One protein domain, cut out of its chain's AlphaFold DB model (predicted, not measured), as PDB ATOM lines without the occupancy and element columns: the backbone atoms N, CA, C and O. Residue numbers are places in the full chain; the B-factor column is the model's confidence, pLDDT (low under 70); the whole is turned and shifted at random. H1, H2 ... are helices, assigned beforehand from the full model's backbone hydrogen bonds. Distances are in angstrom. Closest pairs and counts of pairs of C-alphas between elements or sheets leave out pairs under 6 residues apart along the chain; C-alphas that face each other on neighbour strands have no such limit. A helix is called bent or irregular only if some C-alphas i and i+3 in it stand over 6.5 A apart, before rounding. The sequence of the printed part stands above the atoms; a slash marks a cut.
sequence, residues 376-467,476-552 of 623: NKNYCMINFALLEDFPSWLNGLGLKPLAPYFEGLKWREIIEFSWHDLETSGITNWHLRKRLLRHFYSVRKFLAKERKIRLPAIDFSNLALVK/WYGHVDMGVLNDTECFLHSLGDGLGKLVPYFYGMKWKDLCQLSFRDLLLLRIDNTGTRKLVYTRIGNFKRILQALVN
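Overview. This is residues 376 to 467 and 476 to 552 of the 623 residues of an uncharacterized protein of Diversispora epigaea (UniProt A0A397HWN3). Two lobes sit end to end along the longest axis, each a cluster of short helices with one long helix along its side: H1 to H6 with H7 in the first, H8 to H12 with H13 in the second. H9, near the middle of the whole, meets the beginning of H7, while H4 meets H8; residues 451 to 467, with no named element, fold back from the end of H7. The 169 printed residues hold thirteen named helices, H1 to H13 in that order, and no named strand; the class is all helix. The whole is compact, with a radius of gyration of the C-alphas of 17.1 A and spans of 52 by 35 by 30 A.

Along the chain. H1, residues 376 to 380, begins at C-alpha 376 (321.693, 321.284, 277.416). H2 is residues 384 to 388, H3 390 to 395, H4 400 to 406, H5 411 to 414 and H6 419 to 424. H7, residues 430 to 450, is 30.4 A long and begins at C-alpha 430 (321.905, 298.158, 272.495). Beyond the cut come H8, residues 482 to 485, H9, 488 to 495, 10.8 A long, H10, 499 to 506, 11.3 A long, H11, 511 to 514, and H12, 519 to 524. H13, residues 530 to 552, is 32.7 A long and ends at C-alpha 552 (337.540, 281.493, 271.810). H4 and H10 are irregular: C-alphas 401 and 404 are 7.2 A apart, C-alphas 501 and 504 7.5 A.

Arrangement. H1 is close to but not clearly touching H7, the closest C-alphas being Tyr 379 and His 439, 7.3 A. H2 and H3 only just touch, only at the corner, with 3 pairs of C-alphas within 8 A, the closest Leu 387 and Trp 393, 5.5 A. H3 and H4 form a helical hairpin at a shallow tilt of 24 degrees, opposite ways; the closest C-alphas are Pro 391 and Ala 403, 5.2 A. H5 is close to but not clearly touching H3, at Trp 411 and Phe 390, C-alphas 6.2 A apart. H6 only just touches residues 433 to 437 of H7, with 3 pairs of C-alphas within 8 A, the closest Leu 422 and Arg 433, 6.6 A. H4 touches H8 at Pro 401 and Val 484, C-alphas 5.7 A apart. The hub, H9, touches residues 430 to 432 of H7, about perpendicular at 84 degrees; the closest C-alphas are His 431 and Ser 494, 5.3 A. H9 and H10 form a helical hairpin at a steep tilt of 42 degrees, opposite ways, closest at the C-alphas of Glu 489 and Gly 500, 4.4 A. H11 is close to but not clearly touching H9, at Trp 511 and Thr 488, C-alphas 6.3 A apart. H12 touches residues 533 to 537 of H13 at a steep tilt of 52 degrees, opposite ways; the closest C-alphas are Phe 519 and Tyr 537, 6.3 A. H7 and H13 are apart. Every O i to N i+4 pair is within hydrogen-bond range in H1, H2, H3, H6, H7, H9 and H13; the counts are 0 of 3 in H4, 0 of 4 in H10 and 1 of 2 in H12, with 3 of 4 and 4 of 5 O i to N i+3 pairs within range in H4 and H10, and H5, H8 and H11 are too short for an i+4 pair.

Size, cuts and confidence. The two C-alphas farthest apart are those of Lys 452 and Asn 552, 54.6 A. Residues 468 to 475 are not printed, and C-alphas 467 and 476 are 12.8 A apart across the cut, in the link from H7 to H8. The links printed whole are tight. The mean pLDDT of the printed part is 85.2, and residues 459 to 467 and 476 to 482 are under 70.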
ATOM      1  N   ASN A 376     322.984 320.680 277.091       90.56
ATOM      2  CA  ASN A 376     321.693 321.284 277.416       90.56
ATOM      3  C   ASN A 376     321.208 322.214 276.298       90.56
ATOM      4  O   ASN A 376     320.081 322.073 275.816       90.56
ATOM      5  N   LYS A 377     322.086 323.101 275.816       93.38
ATOM      6  CA  LYS A 377     321.777 324.056 274.747       93.38
ATOM      7  C   LYS A 377     321.437 323.391 273.409       93.38
ATOM      8  O   LYS A 377     320.651 323.945 272.647       93.38
ATOM      9  N   ASN A 378     322.028 322.234 273.100       92.56
ATOM     10  CA  ASN A 378     321.879 321.603 271.785       92.56
ATOM     11  C   ASN A 378     320.896 320.422 271.741       92.56
ATOM     12  O   ASN A 378     320.261 320.232 270.705       92.56
ATOM     13  N   TYR A 379     320.728 319.663 272.830       92.88
ATOM     14  CA  TYR A 379     319.912 318.435 272.848       92.88
ATOM     15  C   TYR A 379     318.718 318.489 273.799       92.88
ATOM     16  O   TYR A 379     317.686 317.905 273.482       92.88
ATOM     17  N   CYS A 380     318.819 319.201 274.928       88.00
ATOM     18  CA  CYS A 380     317.671 319.406 275.822       88.00
ATOM     19  C   CYS A 380     316.750 320.511 275.276       88.00
ATOM     20  O   CYS A 380     315.539 320.328 275.208       88.00
ATOM     21  N   MET A 381     317.335 321.625 274.815       87.31
ATOM     22  CA  MET A 381     316.615 322.724 274.148       87.31
ATOM     23  C   MET A 381     316.394 322.501 272.640       87.31
ATOM     24  O   MET A 381     315.596 323.214 272.045       87.31
ATOM     25  N   ILE A 382     317.074 321.509 272.048       91.25
ATOM     26  CA  ILE A 382     317.011 321.102 270.630       91.25
ATOM     27  C   ILE A 382     317.413 322.229 269.661       91.25
ATOM     28  O   ILE A 382     316.613 323.033 269.189       91.25
ATOM     29  N   ASN A 383     318.695 322.243 269.301       92.69
ATOM     30  CA  ASN A 383     319.229 323.143 268.283       92.69
ATOM     31  C   ASN A 383     318.999 322.565 266.875       92.69
ATOM     32  O   ASN A 383     319.787 321.747 266.394       92.69
ATOM     33  N   PHE A 384     317.942 323.017 266.193       92.69
ATOM     34  CA  PHE A 384     317.616 322.573 264.832       92.69
ATOM     35  C   PHE A 384     318.703 322.882 263.795       92.69
ATOM     36  O   PHE A 384     318.924 322.064 262.909       92.69
ATOM     37  N   ALA A 385     319.434 323.993 263.928       94.00
ATOM     38  CA  ALA A 385     320.530 324.319 263.012       94.00
ATOM     39  C   ALA A 385     321.717 323.349 263.155       94.00
ATOM     40  O   ALA A 385     322.415 323.081 262.182       94.00
ATOM     41  N   LEU A 386     321.933 322.785 264.353       94.00
ATOM     42  CA  LEU A 386     322.878 321.678 264.531       94.00
ATOM     43  C   LEU A 386     322.298 320.361 264.000       94.00
ATOM     44  O   LEU A 386     323.032 319.598 263.392       94.00
ATOM     45  N   LEU A 387     321.005 320.096 264.210       93.81
ATOM     46  CA  LEU A 387     320.337 318.876 263.734       93.81
ATOM     47  C   LEU A 387     320.302 318.766 262.197       93.81
ATOM     48  O   LEU A 387     320.334 317.657 261.668       93.81
ATOM     49  N   GLU A 388     320.272 319.898 261.484       93.12
ATOM     50  CA  GLU A 388     320.432 319.944 260.025       93.12
ATOM     51  C   GLU A 388     321.803 319.423 259.565       93.12
ATOM     52  O   GLU A 388     321.870 318.683 258.583       93.12
ATOM     53  N   ASP A 389     322.875 319.705 260.313       94.69
ATOM     54  CA  ASP A 389     324.181 319.047 260.172       94.69
ATOM     55  C   ASP A 389     324.233 317.782 261.050       94.69
ATOM     56  O   ASP A 389     324.931 317.704 262.066       94.69
ATOM     57  N   PHE A 390     323.451 316.773 260.657       94.50
ATOM     58  CA  PHE A 390     323.288 315.534 261.419       94.50
ATOM     59  C   PHE A 390     324.616 314.833 261.807       94.50
ATOM     60  O   PHE A 390     324.720 314.357 262.942       94.50
ATOM     61  N   PRO A 391     325.677 314.803 260.969       94.75
ATOM     62  CA  PRO A 391     327.000 314.329 261.389       94.75
ATOM     63  C   PRO A 391     327.620 315.131 262.546       94.75
ATOM     64  O   PRO A 391     328.196 314.534 263.461       94.75
ATOM     65  N   SER A 392     327.492 316.462 262.553       94.44
ATOM     66  CA  SER A 392     327.943 317.304 263.674       94.44
ATOM     67  C   SER A 392     327.067 317.139 264.920       94.44
ATOM     68  O   SER A 392     327.592 317.144 266.037       94.44
ATOM     69  N   TRP A 393     325.760 316.925 264.746       96.00
ATOM     70  CA  TRP A 393     324.829 316.579 265.824       96.00
ATOM     71  C   TRP A 393     325.193 315.239 266.487       96.00
ATOM     72  O   TRP A 393     325.304 315.159 267.708       96.00
ATOM     73  N   LEU A 394     325.501 314.198 265.705       95.06
ATOM     74  CA  LEU A 394     326.023 312.933 266.239       95.06
ATOM     75  C   LEU A 394     327.374 313.112 266.937       95.06
ATOM     76  O   LEU A 394     327.610 312.515 267.988       95.06
ATOM     77  N   ASN A 395     328.266 313.936 266.383       92.56
ATOM     78  CA  ASN A 395     329.568 314.214 266.987       92.56
ATOM     79  C   ASN A 395     329.424 314.845 268.382       92.56
ATOM     80  O   ASN A 395     330.106 314.414 269.304       92.56
ATOM     81  N   GLY A 396     328.511 315.802 268.566       91.75
ATOM     82  CA  GLY A 396     328.260 316.410 269.876       91.75
ATOM     83  C   GLY A 396     327.458 315.540 270.863       91.75
ATOM     84  O   GLY A 396     327.292 315.951 272.010       91.75
ATOM     85  N   LEU A 397     326.971 314.364 270.443       92.12
ATOM     86  CA  LEU A 397     326.423 313.317 271.319       92.12
ATOM     87  C   LEU A 397     327.457 312.257 271.731       92.12
ATOM     88  O   LEU A 397     327.087 311.309 272.439       92.12
ATOM     89  N   GLY A 398     328.699 312.367 271.253       91.44
ATOM     90  CA  GLY A 398     329.720 311.332 271.404       91.44
ATOM     91  C   GLY A 398     329.507 310.127 270.487       91.44
ATOM     92  O   GLY A 398     329.980 309.039 270.781       91.44
ATOM     93  N   LEU A 399     328.749 310.285 269.395       93.50
ATOM     94  CA  LEU A 399     328.322 309.208 268.489       93.50
ATOM     95  C   LEU A 399     328.906 309.344 267.075       93.50
ATOM     96  O   LEU A 399     328.407 308.746 266.123       93.50
ATOM     97  N   LYS A 400     329.995 310.107 266.932       91.12
ATOM     98  CA  LYS A 400     330.663 310.401 265.656       91.12
ATOM     99  C   LYS A 400     330.902 309.181 264.743       91.12
ATOM    100  O   LYS A 400     330.643 309.320 263.546       91.12
ATOM    101  N   PRO A 401     331.362 308.002 265.226       91.25
ATOM    102  CA  PRO A 401     331.562 306.835 264.361       91.25
ATOM    103  C   PRO A 401     330.295 306.332 263.669       91.25
ATOM    104  O   PRO A 401     330.412 305.592 262.699       91.25
ATOM    105  N   LEU A 402     329.106 306.721 264.147       91.75
ATOM    106  CA  LEU A 402     327.836 306.274 263.582       91.75
ATOM    107  C   LEU A 402     327.373 307.106 262.375       91.75
ATOM    108  O   LEU A 402     326.459 306.687 261.674       91.75
ATOM    109  N   ALA A 403     327.996 308.258 262.096       92.38
ATOM    110  CA  ALA A 403     327.586 309.134 260.995       92.38
ATOM    111  C   ALA A 403     327.511 308.452 259.603       92.38
ATOM    112  O   ALA A 403     326.555 308.740 258.884       92.38
ATOM    113  N   PRO A 404     328.414 307.522 259.216       90.75
ATOM    114  CA  PRO A 404     328.331 306.833 257.923       90.75
ATOM    115  C   PRO A 404     327.086 305.952 257.740       90.75
ATOM    116  O   PRO A 404     326.690 305.708 256.608       90.75
ATOM    117  N   TYR A 405     326.440 305.490 258.820       89.06
ATOM    118  CA  TYR A 405     325.200 304.697 258.724       89.06
ATOM    119  C   TYR A 405     323.982 305.527 258.293       89.06
ATOM    120  O   TYR A 405     322.937 304.962 257.980       89.06
ATOM    121  N   PHE A 406     324.116 306.855 258.267       92.44
ATOM    122  CA  PHE A 406     323.062 307.801 257.908       92.44
ATOM    123  C   PHE A 406     323.435 308.676 256.698       92.44
ATOM    124  O   PHE A 406     322.772 309.677 256.422       92.44
ATOM    125  N   GLU A 407     324.511 308.337 255.981       90.00
ATOM    126  CA  GLU A 407     324.972 309.106 254.825       90.00
ATOM    127  C   GLU A 407     323.921 309.091 253.700       90.00
ATOM    128  O   GLU A 407     323.437 308.039 253.288       90.00
ATOM    129  N   GLY A 408     323.543 310.278 253.214       87.81
ATOM    130  CA  GLY A 408     322.518 310.456 252.177       87.81
ATOM    131  C   GLY A 408     321.070 310.568 252.678       87.81
ATOM    132  O   GLY A 408     320.209 310.963 251.894       87.81
ATOM    133  N   LEU A 409     320.797 310.297 253.959       91.88
ATOM    134  CA  LEU A 409     319.468 310.453 254.565       91.88
ATOM    135  C   LEU A 409     319.262 311.863 255.138       91.88
ATOM    136  O   LEU A 409     320.206 312.513 255.594       91.88
ATOM    137  N   LYS A 410     318.015 312.344 255.174       93.25
ATOM    138  CA  LYS A 410     317.671 313.610 255.841       93.25
ATOM    139  C   LYS A 410     317.374 313.361 257.314       93.25
ATOM    140  O   LYS A 410     316.686 312.406 257.659       93.25
ATOM    141  N   TRP A 411     317.762 314.288 258.192       94.31
ATOM    142  CA  TRP A 411     317.481 314.177 259.635       94.31
ATOM    143  C   TRP A 411     316.000 313.936 259.961       94.31
ATOM    144  O   TRP A 411     315.699 313.240 260.923       94.31
ATOM    145  N   ARG A 412     315.075 314.462 259.142       93.50
ATOM    146  CA  ARG A 412     313.621 314.263 259.287       93.50
ATOM    147  C   ARG A 412     313.173 312.817 259.062       93.50
ATOM    148  O   ARG A 412     312.182 312.417 259.650       93.50
ATOM    149  N   GLU A 413     313.885 312.069 258.224       93.81
ATOM    150  CA  GLU A 413     313.670 310.633 258.015       93.81
ATOM    151  C   GLU A 413     314.333 309.855 259.165       93.81
ATOM    152  O   GLU A 413     313.722 308.970 259.756       93.81
ATOM    153  N   ILE A 414     315.551 310.254 259.552       93.44
ATOM    154  CA  ILE A 414     316.347 309.579 260.588       93.44
ATOM    155  C   ILE A 414     315.669 309.611 261.970       93.44
ATOM    156  O   ILE A 414     315.690 308.606 262.675       93.44
ATOM    157  N   ILE A 415     315.033 310.721 262.373       93.69
ATOM    158  CA  ILE A 415     314.346 310.799 263.682       93.69
ATOM    159  C   ILE A 415     313.097 309.910 263.795       93.69
ATOM    160  O   ILE A 415     312.568 309.756 264.896       93.69
ATOM    161  N   GLU A 416     312.619 309.338 262.688       91.19
ATOM    162  CA  GLU A 416     311.497 308.394 262.685       91.19
ATOM    163  C   GLU A 416     311.953 306.925 262.719       91.19
ATOM    164  O   GLU A 416     311.109 306.035 262.806       91.19
ATOM    165  N   PHE A 417     313.268 306.658 262.717       90.81
ATOM    166  CA  PHE A 417     313.815 305.301 262.797       90.81
ATOM    167  C   PHE A 417     313.372 304.590 264.080       90.81
ATOM    168  O   PHE A 417     313.508 305.108 265.192       90.81
ATOM    169  N   SER A 418     312.906 303.355 263.920       87.44
ATOM    170  CA  SER A 418     312.592 302.431 265.003       87.44
ATOM    171  C   SER A 418     313.835 301.706 265.537       87.44
ATOM    172  O   SER A 418     314.954 301.822 265.025       87.44
ATOM    173  N   TRP A 419     313.622 300.885 266.569       85.44
ATOM    174  CA  TRP A 419     314.621 299.946 267.088       85.44
ATOM    175  C   TRP A 419     315.187 299.005 266.015       85.44
ATOM    176  O   TRP A 419     316.380 298.683 266.040       85.44
ATOM    177  N   HIS A 420     314.329 298.585 265.080       84.06
ATOM    178  CA  HIS A 420     314.666 297.647 264.017       84.06
ATOM    179  C   HIS A 420     315.362 298.340 262.839       84.06
ATOM    180  O   HIS A 420     316.315 297.792 262.297       84.06
ATOM    181  N   ASP A 421     314.994 299.577 262.500       88.19
ATOM    182  CA  ASP A 421     315.664 300.328 261.423       88.19
ATOM    183  C   ASP A 421     317.129 300.628 261.776       88.19
ATOM    184  O   ASP A 421     318.027 300.528 260.934       88.19
ATOM    185  N   LEU A 422     317.406 300.910 263.055       88.81
ATOM    186  CA  LEU A 422     318.774 301.022 263.568       88.81
ATOM    187  C   LEU A 422     319.533 299.682 263.549       88.81
ATOM    188  O   LEU A 422     320.739 299.668 263.316       88.81
ATOM    189  N   GLU A 423     318.852 298.551 263.752       83.94
ATOM    190  CA  GLU A 423     319.458 297.215 263.636       83.94
ATOM    191  C   GLU A 423     319.837 296.892 262.190       83.94
ATOM    192  O   GLU A 423     320.976 296.521 261.905       83.94
ATOM    193  N   THR A 424     318.890 297.097 261.274       82.44
ATOM    194  CA  THR A 424     318.990 296.771 259.849       82.44
ATOM    195  C   THR A 424     319.975 297.685 259.117       82.44
ATOM    196  O   THR A 424     320.706 297.221 258.240       82.44
ATOM    197  N   SER A 425     320.100 298.951 259.533       83.75
ATOM    198  CA  SER A 425     321.190 299.842 259.089       83.75
ATOM    199  C   SER A 425     322.574 299.422 259.615       83.75
ATOM    200  O   SER A 425     323.592 299.796 259.034       83.75
ATOM    201  N   GLY A 426     322.640 298.571 260.647       82.75
ATOM    202  CA  GLY A 426     323.868 297.945 261.149       82.75
ATOM    203  C   GLY A 426     324.341 298.427 262.524       82.75
ATOM    204  O   GLY A 426     325.391 297.977 262.986       82.75
ATOM    205  N   ILE A 427     323.586 299.298 263.200       87.19
ATOM    206  CA  ILE A 427     323.881 299.772 264.559       87.19
ATOM    207  C   ILE A 427     323.303 298.758 265.554       87.19
ATOM    208  O   ILE A 427     322.237 298.936 266.132       87.19
ATOM    209  N   THR A 428     324.012 297.652 265.758       82.38
ATOM    210  CA  THR A 428     323.531 296.525 266.575       82.38
ATOM    211  C   THR A 428     323.631 296.763 268.086       82.38
ATOM    212  O   THR A 428     322.806 296.249 268.840       82.38
ATOM    213  N   ASN A 429     324.593 297.564 268.561       85.12
ATOM    214  CA  ASN A 429     324.820 297.776 269.997       85.12
ATOM    215  C   ASN A 429     323.599 298.412 270.698       85.12
ATOM    216  O   ASN A 429     323.164 299.512 270.343       85.12
ATOM    217  N   TRP A 430     323.092 297.740 271.739       85.12
ATOM    218  CA  TRP A 430     321.905 298.158 272.495       85.12
ATOM    219  C   TRP A 430     322.013 299.568 273.085       85.12
ATOM    220  O   TRP A 430     321.096 300.376 272.935       85.12
ATOM    221  N   HIS A 431     323.133 299.881 273.740       86.56
ATOM    222  CA  HIS A 431     323.324 301.166 274.411       86.56
ATOM    223  C   HIS A 431     323.335 302.328 273.408       86.56
ATOM    224  O   HIS A 431     322.727 303.368 273.671       86.56
ATOM    225  N   LEU A 432     323.961 302.136 272.241       89.88
ATOM    226  CA  LEU A 432     323.985 303.134 271.169       89.88
ATOM    227  C   LEU A 432     322.593 303.335 270.549       89.88
ATOM    228  O   LEU A 432     322.160 304.480 270.411       89.88
ATOM    229  N   ARG A 433     321.853 302.251 270.263       89.38
ATOM    230  CA  ARG A 433     320.459 302.329 269.779       89.38
ATOM    231  C   ARG A 433     319.544 303.049 270.762       89.38
ATOM    232  O   ARG A 433     318.889 304.020 270.393       89.38
ATOM    233  N   LYS A 434     319.553 302.634 272.032       87.62
ATOM    234  CA  LYS A 434     318.776 303.268 273.110       87.62
ATOM    235  C   LYS A 434     319.095 304.758 273.237       87.62
ATOM    236  O   LYS A 434     318.178 305.571 273.364       87.62
ATOM    237  N   ARG A 435     320.378 305.129 273.156       91.38
ATOM    238  CA  ARG A 435     320.818 306.529 273.192       91.38
ATOM    239  C   ARG A 435     320.282 307.321 271.999       91.38
ATOM    240  O   ARG A 435     319.738 308.397 272.223       91.38
ATOM    241  N   LEU A 436     320.382 306.809 270.769       93.56
ATOM    242  CA  LEU A 436     319.846 307.472 269.571       93.56
ATOM    243  C   LEU A 436     318.329 307.683 269.666       93.56
ATOM    244  O   LEU A 436     317.869 308.822 269.596       93.56
ATOM    245  N   LEU A 437     317.567 306.618 269.927       91.94
ATOM    246  CA  LEU A 437     316.102 306.665 270.000       91.94
ATOM    247  C   LEU A 437     315.594 307.631 271.072       91.94
ATOM    248  O   LEU A 437     314.621 308.345 270.841       91.94
ATOM    249  N   ARG A 438     316.279 307.719 272.221       90.50
ATOM    250  CA  ARG A 438     315.960 308.702 273.267       90.50
ATOM    251  C   ARG A 438     316.065 310.142 272.754       90.50
ATOM    252  O   ARG A 438     315.211 310.962 273.077       90.50
ATOM    253  N   HIS A 439     317.072 310.453 271.935       93.69
ATOM    254  CA  HIS A 439     317.246 311.791 271.358       93.69
ATOM    255  C   HIS A 439     316.294 312.054 270.186       93.69
ATOM    256  O   HIS A 439     315.723 313.141 270.109       93.69
ATOM    257  N   PHE A 440     316.059 311.064 269.321       93.94
ATOM    258  CA  PHE A 440     315.066 311.153 268.244       93.94
ATOM    259  C   PHE A 440     313.665 311.415 268.810       93.94
ATOM    260  O   PHE A 440     312.960 312.319 268.360       93.94
ATOM    261  N   TYR A 441     313.300 310.704 269.880       90.62
ATOM    262  CA  TYR A 441     312.053 310.930 270.595       90.62
ATOM    263  C   TYR A 441     311.981 312.316 271.249       90.62
ATOM    264  O   TYR A 441     310.927 312.941 271.181       90.62
ATOM    265  N   SER A 442     313.070 312.847 271.820       90.50
ATOM    266  CA  SER A 442     313.096 314.237 272.308       90.50
ATOM    267  C   SER A 442     312.775 315.244 271.195       90.50
ATOM    268  O   SER A 442     311.932 316.118 271.397       90.50
ATOM    269  N   VAL A 443     313.368 315.083 270.004       93.06
ATOM    270  CA  VAL A 443     313.066 315.926 268.830       93.06
ATOM    271  C   VAL A 443     311.598 315.784 268.412       93.06
ATOM    272  O   VAL A 443     310.896 316.788 268.281       93.06
ATOM    273  N   ARG A 444     311.091 314.553 268.278       91.50
ATOM    274  CA  ARG A 444     309.676 314.285 267.963       91.50
ATOM    275  C   ARG A 444     308.721 314.883 269.001       91.50
ATOM    276  O   ARG A 444     307.713 315.475 268.629       91.50
ATOM    277  N   LYS A 445     309.039 314.779 270.295       89.44
ATOM    278  CA  LYS A 445     308.258 315.339 271.413       89.44
ATOM    279  C   LYS A 445     308.188 316.863 271.350       89.44
ATOM    280  O   LYS A 445     307.127 317.424 271.618       89.44
ATOM    281  N   PHE A 446     309.274 317.526 270.960       90.19
ATOM    282  CA  PHE A 446     309.289 318.970 270.731       90.19
ATOM    283  C   PHE A 446     308.412 319.361 269.532       90.19
ATOM    284  O   PHE A 446     307.494 320.163 269.688       90.19
ATOM    285  N   LEU A 447     308.614 318.728 268.370       90.06
ATOM    286  CA  LEU A 447     307.829 318.993 267.154       90.06
ATOM    287  C   LEU A 447     306.327 318.710 267.349       90.06
ATOM    288  O   LEU A 447     305.475 319.427 266.824       90.06
ATOM    289  N   ALA A 448     305.980 317.684 268.130       88.50
ATOM    290  CA  ALA A 448     304.599 317.396 268.504       88.50
ATOM    291  C   ALA A 448     304.017 318.490 269.418       88.50
ATOM    292  O   ALA A 448     302.898 318.944 269.178       88.50
ATOM    293  N   LYS A 449     304.791 318.982 270.400       89.00
ATOM    294  CA  LYS A 449     304.389 320.087 271.288       89.00
ATOM    295  C   LYS A 449     304.091 321.372 270.508       89.00
ATOM    296  O   LYS A 449     303.070 321.999 270.780       89.00
ATOM    297  N   GLU A 450     304.912 321.735 269.518       86.31
ATOM    298  CA  GLU A 450     304.640 322.878 268.625       86.31
ATOM    299  C   GLU A 450     303.315 322.718 267.865       86.31
ATOM    300  O   GLU A 450     302.527 323.656 267.758       86.31
ATOM    301  N   ARG A 451     303.028 321.498 267.397       90.44
ATOM    302  CA  ARG A 451     301.777 321.137 266.710       90.44
ATOM    303  C   ARG A 451     300.583 320.937 267.655       90.44
ATOM    304  O   ARG A 451     299.504 320.596 267.184       90.44
ATOM    305  N   LYS A 452     300.758 321.134 268.970       90.00
ATOM    306  CA  LYS A 452     299.772 320.845 270.034       90.00
ATOM    307  C   LYS A 452     299.305 319.376 270.078       90.00
ATOM    308  O   LYS A 452     298.231 319.078 270.592       90.00
ATOM    309  N   ILE A 453     300.128 318.453 269.579       89.50
ATOM    310  CA  ILE A 453     299.900 317.003 269.607       89.50
ATOM    311  C   ILE A 453     300.639 316.412 270.814       89.50
ATOM    312  O   ILE A 453     301.817 316.693 271.037       89.50
ATOM    313  N   ARG A 454     299.970 315.556 271.596       79.94
ATOM    314  CA  ARG A 454     300.595 314.829 272.711       79.94
ATOM    315  C   ARG A 454     301.084 313.463 272.229       79.94
ATOM    316  O   ARG A 454     300.274 312.627 271.851       79.94
ATOM    317  N   LEU A 455     302.396 313.228 272.275       80.56
ATOM    318  CA  LEU A 455     302.962 311.888 272.071       80.56
ATOM    319  C   LEU A 455     302.845 311.036 273.353       80.56
ATOM    320  O   LEU A 455     302.936 311.592 274.456       80.56
ATOM    321  N   PRO A 456     302.650 309.707 273.227       77.50
ATOM    322  CA  PRO A 456     302.611 308.792 274.364       77.50
ATOM    323  C   PRO A 456     303.985 308.705 275.036       77.50
ATOM    324  O   PRO A 456     305.015 308.805 274.372       77.50
ATOM    325  N   ALA A 457     304.010 308.504 276.355       72.44
ATOM    326  CA  ALA A 457     305.258 308.245 277.062       72.44
ATOM    327  C   ALA A 457     305.855 306.908 276.592       72.44
ATOM    328  O   ALA A 457     305.159 305.899 276.558       72.44
ATOM    329  N   ILE A 458     307.140 306.918 276.235       72.38
ATOM    330  CA  ILE A 458     307.885 305.726 275.830       72.38
ATOM    331  C   ILE A 458     308.831 305.354 276.967       72.38
ATOM    332  O   ILE A 458     309.670 306.169 277.359       72.38
ATOM    333  N   ASP A 459     308.725 304.124 277.466       69.12
ATOM    334  CA  ASP A 459     309.713 303.579 278.388       69.12
ATOM    335  C   ASP A 459     310.907 302.988 277.624       69.12
ATOM    336  O   ASP A 459     310.889 301.864 277.122       69.12
ATOM    337  N   PHE A 460     311.993 303.757 277.572       67.50
ATOM    338  CA  PHE A 460     313.259 303.329 276.974       67.50
ATOM    339  C   PHE A 460     313.976 302.233 277.778       67.50
ATOM    340  O   PHE A 460     315.025 301.751 277.344       67.50
ATOM    341  N   SER A 461     313.479 301.851 278.955       61.34
ATOM    342  CA  SER A 461     313.985 300.730 279.760       61.34
ATOM    343  C   SER A 461     313.546 299.401 279.159       61.34
ATOM    344  O   SER A 461     314.403 298.568 278.878       61.34
ATOM    345  N   ASN A 462     312.254 299.276 278.845       58.34
ATOM    346  CA  ASN A 462     311.627 298.054 278.343       58.34
ATOM    347  C   ASN A 462     311.498 297.964 276.812       58.34
ATOM    348  O   ASN A 462     310.893 297.026 276.304       58.34
ATOM    349  N   LEU A 463     312.124 298.867 276.044       57.09
ATOM    350  CA  LEU A 463     312.116 298.831 274.566       57.09
ATOM    351  C   LEU A 463     312.702 297.536 273.948       57.09
ATOM    352  O   LEU A 463     312.535 297.290 272.758       57.09
ATOM    353  N   ALA A 464     313.386 296.725 274.762       45.81
ATOM    354  CA  ALA A 464     313.834 295.369 274.451       45.81
ATOM    355  C   ALA A 464     312.679 294.353 274.310       45.81
ATOM    356  O   ALA A 464     312.749 293.466 273.465       45.81
ATOM    357  N   LEU A 465     311.618 294.505 275.110       44.69
ATOM    358  CA  LEU A 465     310.521 293.540 275.289       44.69
ATOM    359  C   LEU A 465     309.409 293.658 274.230       44.69
ATOM    360  O   LEU A 465     308.352 293.056 274.362       44.69
ATOM    361  N   VAL A 466     309.636 294.436 273.166       45.88
ATOM    362  CA  VAL A 466     308.771 294.438 271.968       45.88
ATOM    363  C   VAL A 466     309.131 293.269 271.028       45.88
ATOM    364  O   VAL A 466     308.424 292.998 270.061       45.88
ATOM    365  N   LYS A 467     310.208 292.529 271.326       42.38
ATOM    366  CA  LYS A 467     310.403 291.163 270.829       42.38
ATOM    367  C   LYS A 467     309.481 290.209 271.593       42.38
ATOM    368  O   LYS A 467     309.388 290.308 272.812       42.38
ATOM    369  N   TRP A 476     322.853 289.513 273.057       51.75
ATOM    370  CA  TRP A 476     322.980 290.979 273.254       51.75
ATOM    371  C   TRP A 476     324.398 291.558 273.090       51.75
ATOM    372  O   TRP A 476     324.589 292.777 273.099       51.75
ATOM    373  N   TYR A 477     325.402 290.693 272.949       50.50
ATOM    374  CA  TYR A 477     326.820 291.036 272.964       50.50
ATOM    375  C   TYR A 477     327.606 290.548 271.732       50.50
ATOM    376  O   TYR A 477     328.811 290.792 271.648       50.50
ATOM    377  N   GLY A 478     326.957 289.899 270.755       49.75
ATOM    378  CA  GLY A 478     327.629 289.203 269.645       49.75
ATOM    379  C   GLY A 478     328.372 290.078 268.619       49.75
ATOM    380  O   GLY A 478     329.118 289.552 267.790       49.75
ATOM    381  N   HIS A 479     328.208 291.408 268.638       61.41
ATOM    382  CA  HIS A 479     328.770 292.293 267.610       61.41
ATOM    383  C   HIS A 479     329.492 293.525 268.179       61.41
ATOM    384  O   HIS A 479     328.898 294.573 268.421       61.41
ATOM    385  N   VAL A 480     330.819 293.435 268.297       63.84
ATOM    386  CA  VAL A 480     331.680 294.598 268.561       63.84
ATOM    387  C   VAL A 480     331.953 295.329 267.244       63.84
ATOM    388  O   VAL A 480     332.573 294.771 266.340       63.84
ATOM    389  N   ASP A 481     331.483 296.570 267.115       69.38
ATOM    390  CA  ASP A 481     331.853 297.433 265.989       69.38
ATOM    391  C   ASP A 481     333.229 298.078 266.230       69.38
ATOM    392  O   ASP A 481     333.443 298.828 267.184       69.38
ATOM    393  N   MET A 482     334.180 297.804 265.334       68.19
ATOM    394  CA  MET A 482     335.523 298.386 265.382       68.19
ATOM    395  C   MET A 482     335.528 299.890 265.073       68.19
ATOM    396  O   MET A 482     336.465 300.579 265.478       68.19
ATOM    397  N   GLY A 483     334.510 300.419 264.384       72.00
ATOM    398  CA  GLY A 483     334.320 301.859 264.193       72.00
ATOM    399  C   GLY A 483     334.135 302.572 265.531       72.00
ATOM    400  O   GLY A 483     334.869 303.513 265.838       72.00
ATOM    401  N   VAL A 484     333.234 302.043 266.364       83.69
ATOM    402  CA  VAL A 484     332.967 302.503 267.736       83.69
ATOM    403  C   VAL A 484     334.217 302.454 268.619       83.69
ATOM    404  O   VAL A 484     334.488 303.421 269.323       83.69
ATOM    405  N   LEU A 485     335.029 301.388 268.559       82.69
ATOM    406  CA  LEU A 485     336.231 301.270 269.404       82.69
ATOM    407  C   LEU A 485     337.290 302.359 269.147       82.69
ATOM    408  O   LEU A 485     338.090 302.662 270.031       82.69
ATOM    409  N   ASN A 486     337.341 302.934 267.941       81.75
ATOM    410  CA  ASN A 486     338.346 303.944 267.593       81.75
ATOM    411  C   ASN A 486     338.082 305.322 268.223       81.75
ATOM    412  O   ASN A 486     338.986 306.161 268.222       81.75
ATOM    413  N   ASP A 487     336.884 305.546 268.762       89.31
ATOM    414  CA  ASP A 487     336.467 306.786 269.405       89.31
ATOM    415  C   ASP A 487     336.126 306.516 270.877       89.31
ATOM    416  O   ASP A 487     335.238 305.727 271.190       89.31
ATOM    417  N   THR A 488     336.862 307.136 271.801       90.56
ATOM    418  CA  THR A 488     336.748 306.826 273.235       90.56
ATOM    419  C   THR A 488     335.382 307.213 273.817       90.56
ATOM    420  O   THR A 488     334.915 306.549 274.741       90.56
ATOM    421  N   GLU A 489     334.717 308.237 273.272       91.06
ATOM    422  CA  GLU A 489     333.398 308.684 273.735       91.06
ATOM    423  C   GLU A 489     332.303 307.718 273.282       91.06
ATOM    424  O   GLU A 489     331.521 307.229 274.103       91.06
ATOM    425  N   CYS A 490     332.326 307.352 271.998       91.62
ATOM    426  CA  CYS A 490     331.402 306.377 271.429       91.62
ATOM    427  C   CYS A 490     331.601 304.990 272.051       91.62
ATOM    428  O   CYS A 490     330.628 304.325 272.410       91.62
ATOM    429  N   PHE A 491     332.855 304.572 272.268       91.94
ATOM    430  CA  PHE A 491     333.178 303.341 272.987       91.94
ATOM    431  C   PHE A 491     332.571 303.328 274.390       91.94
ATOM    432  O   PHE A 491     331.866 302.378 274.727       91.94
ATOM    433  N   LEU A 492     332.776 304.374 275.194       91.50
ATOM    434  CA  LEU A 492     332.182 304.447 276.529       91.50
ATOM    435  C   LEU A 492     330.647 304.435 276.461       91.50
ATOM    436  O   LEU A 492     330.023 303.693 277.215       91.50
ATOM    437  N   HIS A 493     330.032 305.143 275.511       91.25
ATOM    438  CA  HIS A 493     328.586 305.056 275.283       91.25
ATOM    439  C   HIS A 493     328.103 303.664 274.851       91.25
ATOM    440  O   HIS A 493     326.994 303.277 275.212       91.25
ATOM    441  N   SER A 494     328.930 302.875 274.163       88.81
ATOM    442  CA  SER A 494     328.620 301.486 273.796       88.81
ATOM    443  C   SER A 494     328.658 300.506 274.976       88.81
ATOM    444  O   SER A 494     328.119 299.404 274.870       88.81
ATOM    445  N   LEU A 495     329.264 300.915 276.099       87.12
ATOM    446  CA  LEU A 495     329.269 300.194 277.375       87.12
ATOM    447  C   LEU A 495     328.107 300.602 278.303       87.12
ATOM    448  O   LEU A 495     327.858 299.933 279.307       87.12
ATOM    449  N   GLY A 496     327.444 301.727 278.021       84.31
ATOM    450  CA  GLY A 496     326.420 302.321 278.879       84.31
ATOM    451  C   GLY A 496     325.989 303.706 278.394       84.31
ATOM    452  O   GLY A 496     326.829 304.583 278.176       84.31
ATOM    453  N   ASP A 497     324.679 303.953 278.277       78.19
ATOM    454  CA  ASP A 497     324.196 305.308 277.984       78.19
ATOM    455  C   ASP A 497     324.664 306.270 279.094       78.19
ATOM    456  O   ASP A 497     324.706 305.924 280.273       78.19
ATOM    457  N   GLY A 498     325.099 307.464 278.700       78.94
ATOM    458  CA  GLY A 498     325.714 308.442 279.596       78.94
ATOM    459  C   GLY A 498     327.206 308.241 279.908       78.94
ATOM    460  O   GLY A 498     327.852 309.239 280.209       78.94
ATOM    461  N   LEU A 499     327.798 307.043 279.770       86.56
ATOM    462  CA  LEU A 499     329.199 306.809 280.182       86.56
ATOM    463  C   LEU A 499     330.249 307.607 279.389       86.56
ATOM    464  O   LEU A 499     331.295 307.928 279.949       86.56
ATOM    465  N   GLY A 500     329.978 307.987 278.135       86.12
ATOM    466  CA  GLY A 500     330.849 308.876 277.352       86.12
ATOM    467  C   GLY A 500     331.086 310.247 277.997       86.12
ATOM    468  O   GLY A 500     332.152 310.826 277.807       86.12
ATOM    469  N   LYS A 501     330.201 310.704 278.899       86.75
ATOM    470  CA  LYS A 501     330.448 311.904 279.722       86.75
ATOM    471  C   LYS A 501     331.741 311.812 280.543       86.75
ATOM    472  O   LYS A 501     332.290 312.839 280.906       86.75
ATOM    473  N   LEU A 502     332.244 310.607 280.828       89.88
ATOM    474  CA  LEU A 502     333.468 310.389 281.604       89.88
ATOM    475  C   LEU A 502     334.766 310.538 280.784       89.88
ATOM    476  O   LEU A 502     335.848 310.439 281.360       89.88
ATOM    477  N   VAL A 503     334.697 310.805 279.472       89.62
ATOM    478  CA  VAL A 503     335.879 311.016 278.609       89.62
ATOM    479  C   VAL A 503     336.922 312.001 279.164       89.62
ATOM    480  O   VAL A 503     338.108 311.703 278.995       89.62
ATOM    481  N   PRO A 504     336.577 313.115 279.849       89.12
ATOM    482  CA  PRO A 504     337.578 314.019 280.423       89.12
ATOM    483  C   PRO A 504     338.541 313.339 281.414       89.12
ATOM    484  O   PRO A 504     339.741 313.606 281.366       89.12
ATOM    485  N   TYR A 505     338.071 312.380 282.225       87.69
ATOM    486  CA  TYR A 505     338.936 311.577 283.112       87.69
ATOM    487  C   TYR A 505     339.897 310.660 282.335       87.69
ATOM    488  O   TYR A 505     340.966 310.293 282.819       87.69
ATOM    489  N   PHE A 506     339.527 310.299 281.107       89.12
ATOM    490  CA  PHE A 506     340.241 309.373 280.231       89.12
ATOM    491  C   PHE A 506     340.960 310.087 279.078       89.12
ATOM    492  O   PHE A 506     341.187 309.496 278.020       89.12
ATOM    493  N   TYR A 507     341.306 311.368 279.247       83.00
ATOM    494  CA  TYR A 507     341.780 312.211 278.151       83.00
ATOM    495  C   TYR A 507     342.964 311.593 277.382       83.00
ATOM    496  O   TYR A 507     344.045 311.325 277.916       83.00
ATOM    497  N   GLY A 508     342.759 311.337 276.088       80.00
ATOM    498  CA  GLY A 508     343.748 310.701 275.215       80.00
ATOM    499  C   GLY A 508     344.142 309.270 275.613       80.00
ATOM    500  O   GLY A 508     345.264 308.866 275.309       80.00
ATOM    501  N   MET A 509     343.283 308.541 276.329       87.19
ATOM    502  CA  MET A 509     343.313 307.079 276.437       87.19
ATOM    503  C   MET A 509     342.447 306.468 275.332       87.19
ATOM    504  O   MET A 509     341.417 307.032 274.955       87.19
ATOM    505  N   LYS A 510     342.845 305.305 274.819       88.06
ATOM    506  CA  LYS A 510     342.057 304.483 273.889       88.06
ATOM    507  C   LYS A 510     341.381 303.335 274.633       88.06
ATOM    508  O   LYS A 510     341.766 302.999 275.750       88.06
ATOM    509  N   TRP A 511     340.440 302.654 273.978       87.31
ATOM    510  CA  TRP A 511     339.761 301.471 274.527       87.31
ATOM    511  C   TRP A 511     340.725 300.403 275.087       87.31
ATOM    512  O   TRP A 511     340.437 299.801 276.119       87.31
ATOM    513  N   LYS A 512     341.900 300.208 274.462       85.31
ATOM    514  CA  LYS A 512     342.954 299.293 274.941       85.31
ATOM    515  C   LYS A 512     343.561 299.722 276.278       85.31
ATOM    516  O   LYS A 512     343.851 298.872 277.117       85.31
ATOM    517  N   ASP A 513     343.749 301.022 276.474       88.44
ATOM    518  CA  ASP A 513     344.298 301.589 277.709       88.44
ATOM    519  C   ASP A 513     343.242 301.500 278.820       88.44
ATOM    520  O   ASP A 513     343.532 301.029 279.916       88.44
ATOM    521  N   LEU A 514     341.979 301.815 278.494       88.88
ATOM    522  CA  LEU A 514     340.824 301.620 279.379       88.88
ATOM    523  C   LEU A 514     340.678 300.159 279.830       88.88
ATOM    524  O   LEU A 514     340.416 299.886 280.999       88.88
ATOM    525  N   CYS A 515     340.918 299.203 278.929       87.75
ATOM    526  CA  CYS A 515     340.925 297.782 279.263       87.75
ATOM    527  C   CYS A 515     342.099 297.358 280.166       87.75
ATOM    528  O   CYS A 515     342.062 296.257 280.710       87.75
ATOM    529  N   GLN A 516     343.114 298.189 280.394       86.56
ATOM    530  CA  GLN A 516     344.198 297.882 281.335       86.56
ATOM    531  C   GLN A 516     343.984 298.495 282.725       86.56
ATOM    532  O   GLN A 516     344.633 298.059 283.672       86.56
ATOM    533  N   LEU A 517     343.045 299.438 282.875       88.19
ATOM    534  CA  LEU A 517     342.760 300.089 284.154       88.19
ATOM    535  C   LEU A 517     342.231 299.095 285.199       88.19
ATOM    536  O   LEU A 517     341.278 298.343 284.962       88.19
ATOM    537  N   SER A 518     342.829 299.135 286.387       88.75
ATOM    538  CA  SER A 518     342.285 298.540 287.603       88.75
ATOM    539  C   SER A 518     341.305 299.495 288.294       88.75
ATOM    540  O   SER A 518     341.278 300.700 288.036       88.75
ATOM    541  N   PHE A 519     340.536 298.978 289.254       87.88
ATOM    542  CA  PHE A 519     339.660 299.795 290.100       87.88
ATOM    543  C   PHE A 519     340.416 300.902 290.868       87.88
ATOM    544  O   PHE A 519     339.858 301.967 291.137       87.88
ATOM    545  N   ARG A 520     341.702 300.678 291.190       87.19
ATOM    546  CA  ARG A 520     342.573 301.680 291.826       87.19
ATOM    547  C   ARG A 520     343.009 302.765 290.842       87.19
ATOM    548  O   ARG A 520     343.100 303.921 291.237       87.19
ATOM    549  N   ASP A 521     343.224 302.424 289.576       90.25
ATOM    550  CA  ASP A 521     343.635 303.401 288.563       90.25
ATOM    551  C   ASP A 521     342.504 304.386 288.244       90.25
ATOM    552  O   ASP A 521     342.766 305.565 288.040       90.25
ATOM    553  N   LEU A 522     341.238 303.952 288.314       90.50
ATOM    554  CA  LEU A 522     340.085 304.859 288.210       90.50
ATOM    555  C   LEU A 522     340.059 305.918 289.332       90.50
ATOM    556  O   LEU A 522     339.666 307.055 289.086       90.50
ATOM    557  N   LEU A 523     340.512 305.570 290.544       88.19
ATOM    558  CA  LEU A 523     340.674 306.535 291.642       88.19
ATOM    559  C   LEU A 523     341.860 307.478 291.389       88.19
ATOM    560  O   LEU A 523     341.747 308.680 291.606       88.19
ATOM    561  N   LEU A 524     342.986 306.958 290.882       87.75
ATOM    562  CA  LEU A 524     344.126 307.797 290.489       87.75
ATOM    563  C   LEU A 524     343.745 308.796 289.385       87.75
ATOM    564  O   LEU A 524     344.243 309.918 289.396       87.75
ATOM    565  N   LEU A 525     342.808 308.430 288.504       87.62
ATOM    566  CA  LEU A 525     342.201 309.286 287.476       87.62
ATOM    567  C   LEU A 525     341.121 310.259 287.996       87.62
ATOM    568  O   LEU A 525     340.444 310.879 287.182       87.62
ATOM    569  N   ARG A 526     340.973 310.439 289.318       86.81
ATOM    570  CA  ARG A 526     340.022 311.376 289.963       86.81
ATOM    571  C   ARG A 526     338.537 311.046 289.773       86.81
ATOM    572  O   ARG A 526     337.680 311.913 289.938       86.81
ATOM    573  N   ILE A 527     338.204 309.790 289.471       87.56
ATOM    574  CA  ILE A 527     336.819 309.309 289.553       87.56
ATOM    575  C   ILE A 527     336.553 308.939 291.014       87.56
ATOM    576  O   ILE A 527     336.578 307.772 291.395       87.56
ATOM    577  N   ASP A 528     336.358 309.942 291.865       85.44
ATOM    578  CA  ASP A 528     336.302 309.731 293.316       85.44
ATOM    579  C   ASP A 528     335.037 308.946 293.729       85.44
ATOM    580  O   ASP A 528     335.099 308.065 294.591       85.44
ATOM    581  N   ASN A 529     333.907 309.154 293.038       91.31
ATOM    582  CA  ASN A 529     332.642 308.459 293.302       91.31
ATOM    583  C   ASN A 529     332.765 306.928 293.127       91.31
ATOM    584  O   ASN A 529     333.039 306.406 292.041       91.31
ATOM    585  N   THR A 530     332.529 306.189 294.216       90.81
ATOM    586  CA  THR A 530     332.658 304.724 294.271       90.81
ATOM    587  C   THR A 530     331.649 304.001 293.372       90.81
ATOM    588  O   THR A 530     332.004 302.993 292.757       90.81
ATOM    589  N   GLY A 531     330.419 304.508 293.250       90.06
ATOM    590  CA  GLY A 531     329.390 303.957 292.362       90.06
ATOM    591  C   GLY A 531     329.783 304.079 290.889       90.06
ATOM    592  O   GLY A 531     329.774 303.087 290.160       90.06
ATOM    593  N   THR A 532     330.250 305.258 290.470       89.50
ATOM    594  CA  THR A 532     330.771 305.501 289.115       89.50
ATOM    595  C   THR A 532     331.973 304.606 288.804       89.50
ATOM    596  O   THR A 532     332.009 303.986 287.739       89.50
ATOM    597  N   ARG A 533     332.923 304.450 289.742       92.62
ATOM    598  CA  ARG A 533     334.049 303.509 289.585       92.62
ATOM    599  C   ARG A 533     333.587 302.065 289.424       92.62
ATOM    600  O   ARG A 533     334.067 301.384 288.518       92.62
ATOM    601  N   LYS A 534     332.658 301.595 290.269       90.00
ATOM    602  CA  LYS A 534     332.086 300.238 290.180       90.00
ATOM    603  C   LYS A 534     331.414 300.026 288.821       90.00
ATOM    604  O   LYS A 534     331.697 299.032 288.161       90.00
ATOM    605  N   LEU A 535     330.596 300.979 288.369       88.19
ATOM    606  CA  LEU A 535     329.907 300.915 287.081       88.19
ATOM    607  C   LEU A 535     330.893 300.809 285.906       88.19
ATOM    608  O   LEU A 535     330.794 299.871 285.115       88.19
ATOM    609  N   VAL A 536     331.872 301.716 285.816       89.50
ATOM    610  CA  VAL A 536     332.889 301.699 284.748       89.50
ATOM    611  C   VAL A 536     333.688 300.396 284.767       89.50
ATOM    612  O   VAL A 536     333.828 299.744 283.732       89.50
ATOM    613  N   TYR A 537     334.172 299.979 285.941       89.94
ATOM    614  CA  TYR A 537     334.971 298.765 286.090       89.94
ATOM    615  C   TYR A 537     334.196 297.506 285.673       89.94
ATOM    616  O   TYR A 537     334.708 296.701 284.895       89.94
ATOM    617  N   THR A 538     332.942 297.363 286.114       88.44
ATOM    618  CA  THR A 538     332.076 296.231 285.749       88.44
ATOM    619  C   THR A 538     331.751 296.219 284.257       88.44
ATOM    620  O   THR A 538     331.834 295.166 283.627       88.44
ATOM    621  N   ARG A 539     331.436 297.370 283.645       89.19
ATOM    622  CA  ARG A 539     331.112 297.432 282.208       89.19
ATOM    623  C   ARG A 539     332.329 297.136 281.322       89.19
ATOM    624  O   ARG A 539     332.207 296.360 280.375       89.19
ATOM    625  N   ILE A 540     333.515 297.643 281.673       89.25
ATOM    626  CA  ILE A 540     334.783 297.264 281.018       89.25
ATOM    627  C   ILE A 540     335.098 295.773 281.257       89.25
ATOM    628  O   ILE A 540     335.573 295.087 280.353       89.25
ATOM    629  N   GLY A 541     334.810 295.244 282.451       85.12
ATOM    630  CA  GLY A 541     334.937 293.822 282.780       85.12
ATOM    631  C   GLY A 541     334.071 292.922 281.893       85.12
ATOM    632  O   GLY A 541     334.571 291.947 281.330       85.12
ATOM    633  N   ASN A 542     332.804 293.287 281.696       85.62
ATOM    634  CA  ASN A 542     331.902 292.587 280.783       85.62
ATOM    635  C   ASN A 542     332.413 292.658 279.338       85.62
ATOM    636  O   ASN A 542     332.505 291.626 278.682       85.62
ATOM    637  N   PHE A 543     332.867 293.827 278.874       85.75
ATOM    638  CA  PHE A 543     333.463 293.967 277.542       85.75
ATOM    639  C   PHE A 543     334.676 293.045 277.316       85.75
ATOM    640  O   PHE A 543     334.764 292.379 276.286       85.75
ATOM    641  N   LYS A 544     335.565 292.897 278.309       84.62
ATOM    642  CA  LYS A 544     336.676 291.925 278.250       84.62
ATOM    643  C   LYS A 544     336.198 290.478 278.109       84.62
ATOM    644  O   LYS A 544     336.825 289.710 277.382       84.62
ATOM    645  N   ARG A 545     335.103 290.095 278.783       83.19
ATOM    646  CA  ARG A 545     334.510 288.749 278.660       83.19
ATOM    647  C   ARG A 545     333.995 288.493 277.242       83.19
ATOM    648  O   ARG A 545     334.206 287.399 276.729       83.19
ATOM    649  N   ILE A 546     333.407 289.501 276.595       79.81
ATOM    650  CA  ILE A 546     332.956 289.429 275.193       79.81
ATOM    651  C   ILE A 546     334.152 289.236 274.256       79.81
ATOM    652  O   ILE A 546     334.153 288.312 273.449       79.81
ATOM    653  N   LEU A 547     335.211 290.043 274.401       79.62
ATOM    654  CA  LEU A 547     336.437 289.880 273.606       79.62
ATOM    655  C   LEU A 547     337.051 288.481 273.785       79.62
ATOM    656  O   LEU A 547     337.425 287.843 272.805       79.62
ATOM    657  N   GLN A 548     337.094 287.966 275.018       79.88
ATOM    658  CA  GLN A 548     337.554 286.604 275.302       79.88
ATOM    659  C   GLN A 548     336.672 285.533 274.640       79.88
ATOM    660  O   GLN A 548     337.208 284.551 274.123       79.88
ATOM    661  N   ALA A 549     335.347 285.707 274.641       77.44
ATOM    662  CA  ALA A 549     334.419 284.795 273.980       77.44
ATOM    663  C   ALA A 549     334.618 284.792 272.455       77.44
ATOM    664  O   ALA A 549     334.703 283.719 271.863       77.44
ATOM    665  N   LEU A 550     334.795 285.964 271.838       74.00
ATOM    666  CA  LEU A 550     335.070 286.107 270.403       74.00
ATOM    667  C   LEU A 550     336.404 285.463 269.991       74.00
ATOM    668  O   LEU A 550     336.458 284.761 268.980       74.00
ATOM    669  N   VAL A 551     337.467 285.627 270.789       74.00
ATOM    670  CA  VAL A 551     338.748 284.922 270.573       74.00
ATOM    671  C   VAL A 551     338.550 283.407 270.650       74.00
ATOM    672  O   VAL A 551     339.031 282.677 269.786       74.00
ATOM    673  N   ASN A 552     337.801 282.923 271.644       75.50
ATOM    674  CA  ASN A 552     337.540 281.493 271.810       75.50
ATOM    675  C   ASN A 552     336.693 280.916 270.663       75.50
ATOM    676  O   ASN A 552     336.980 279.819 270.197       75.50
TER     677      ASN A 552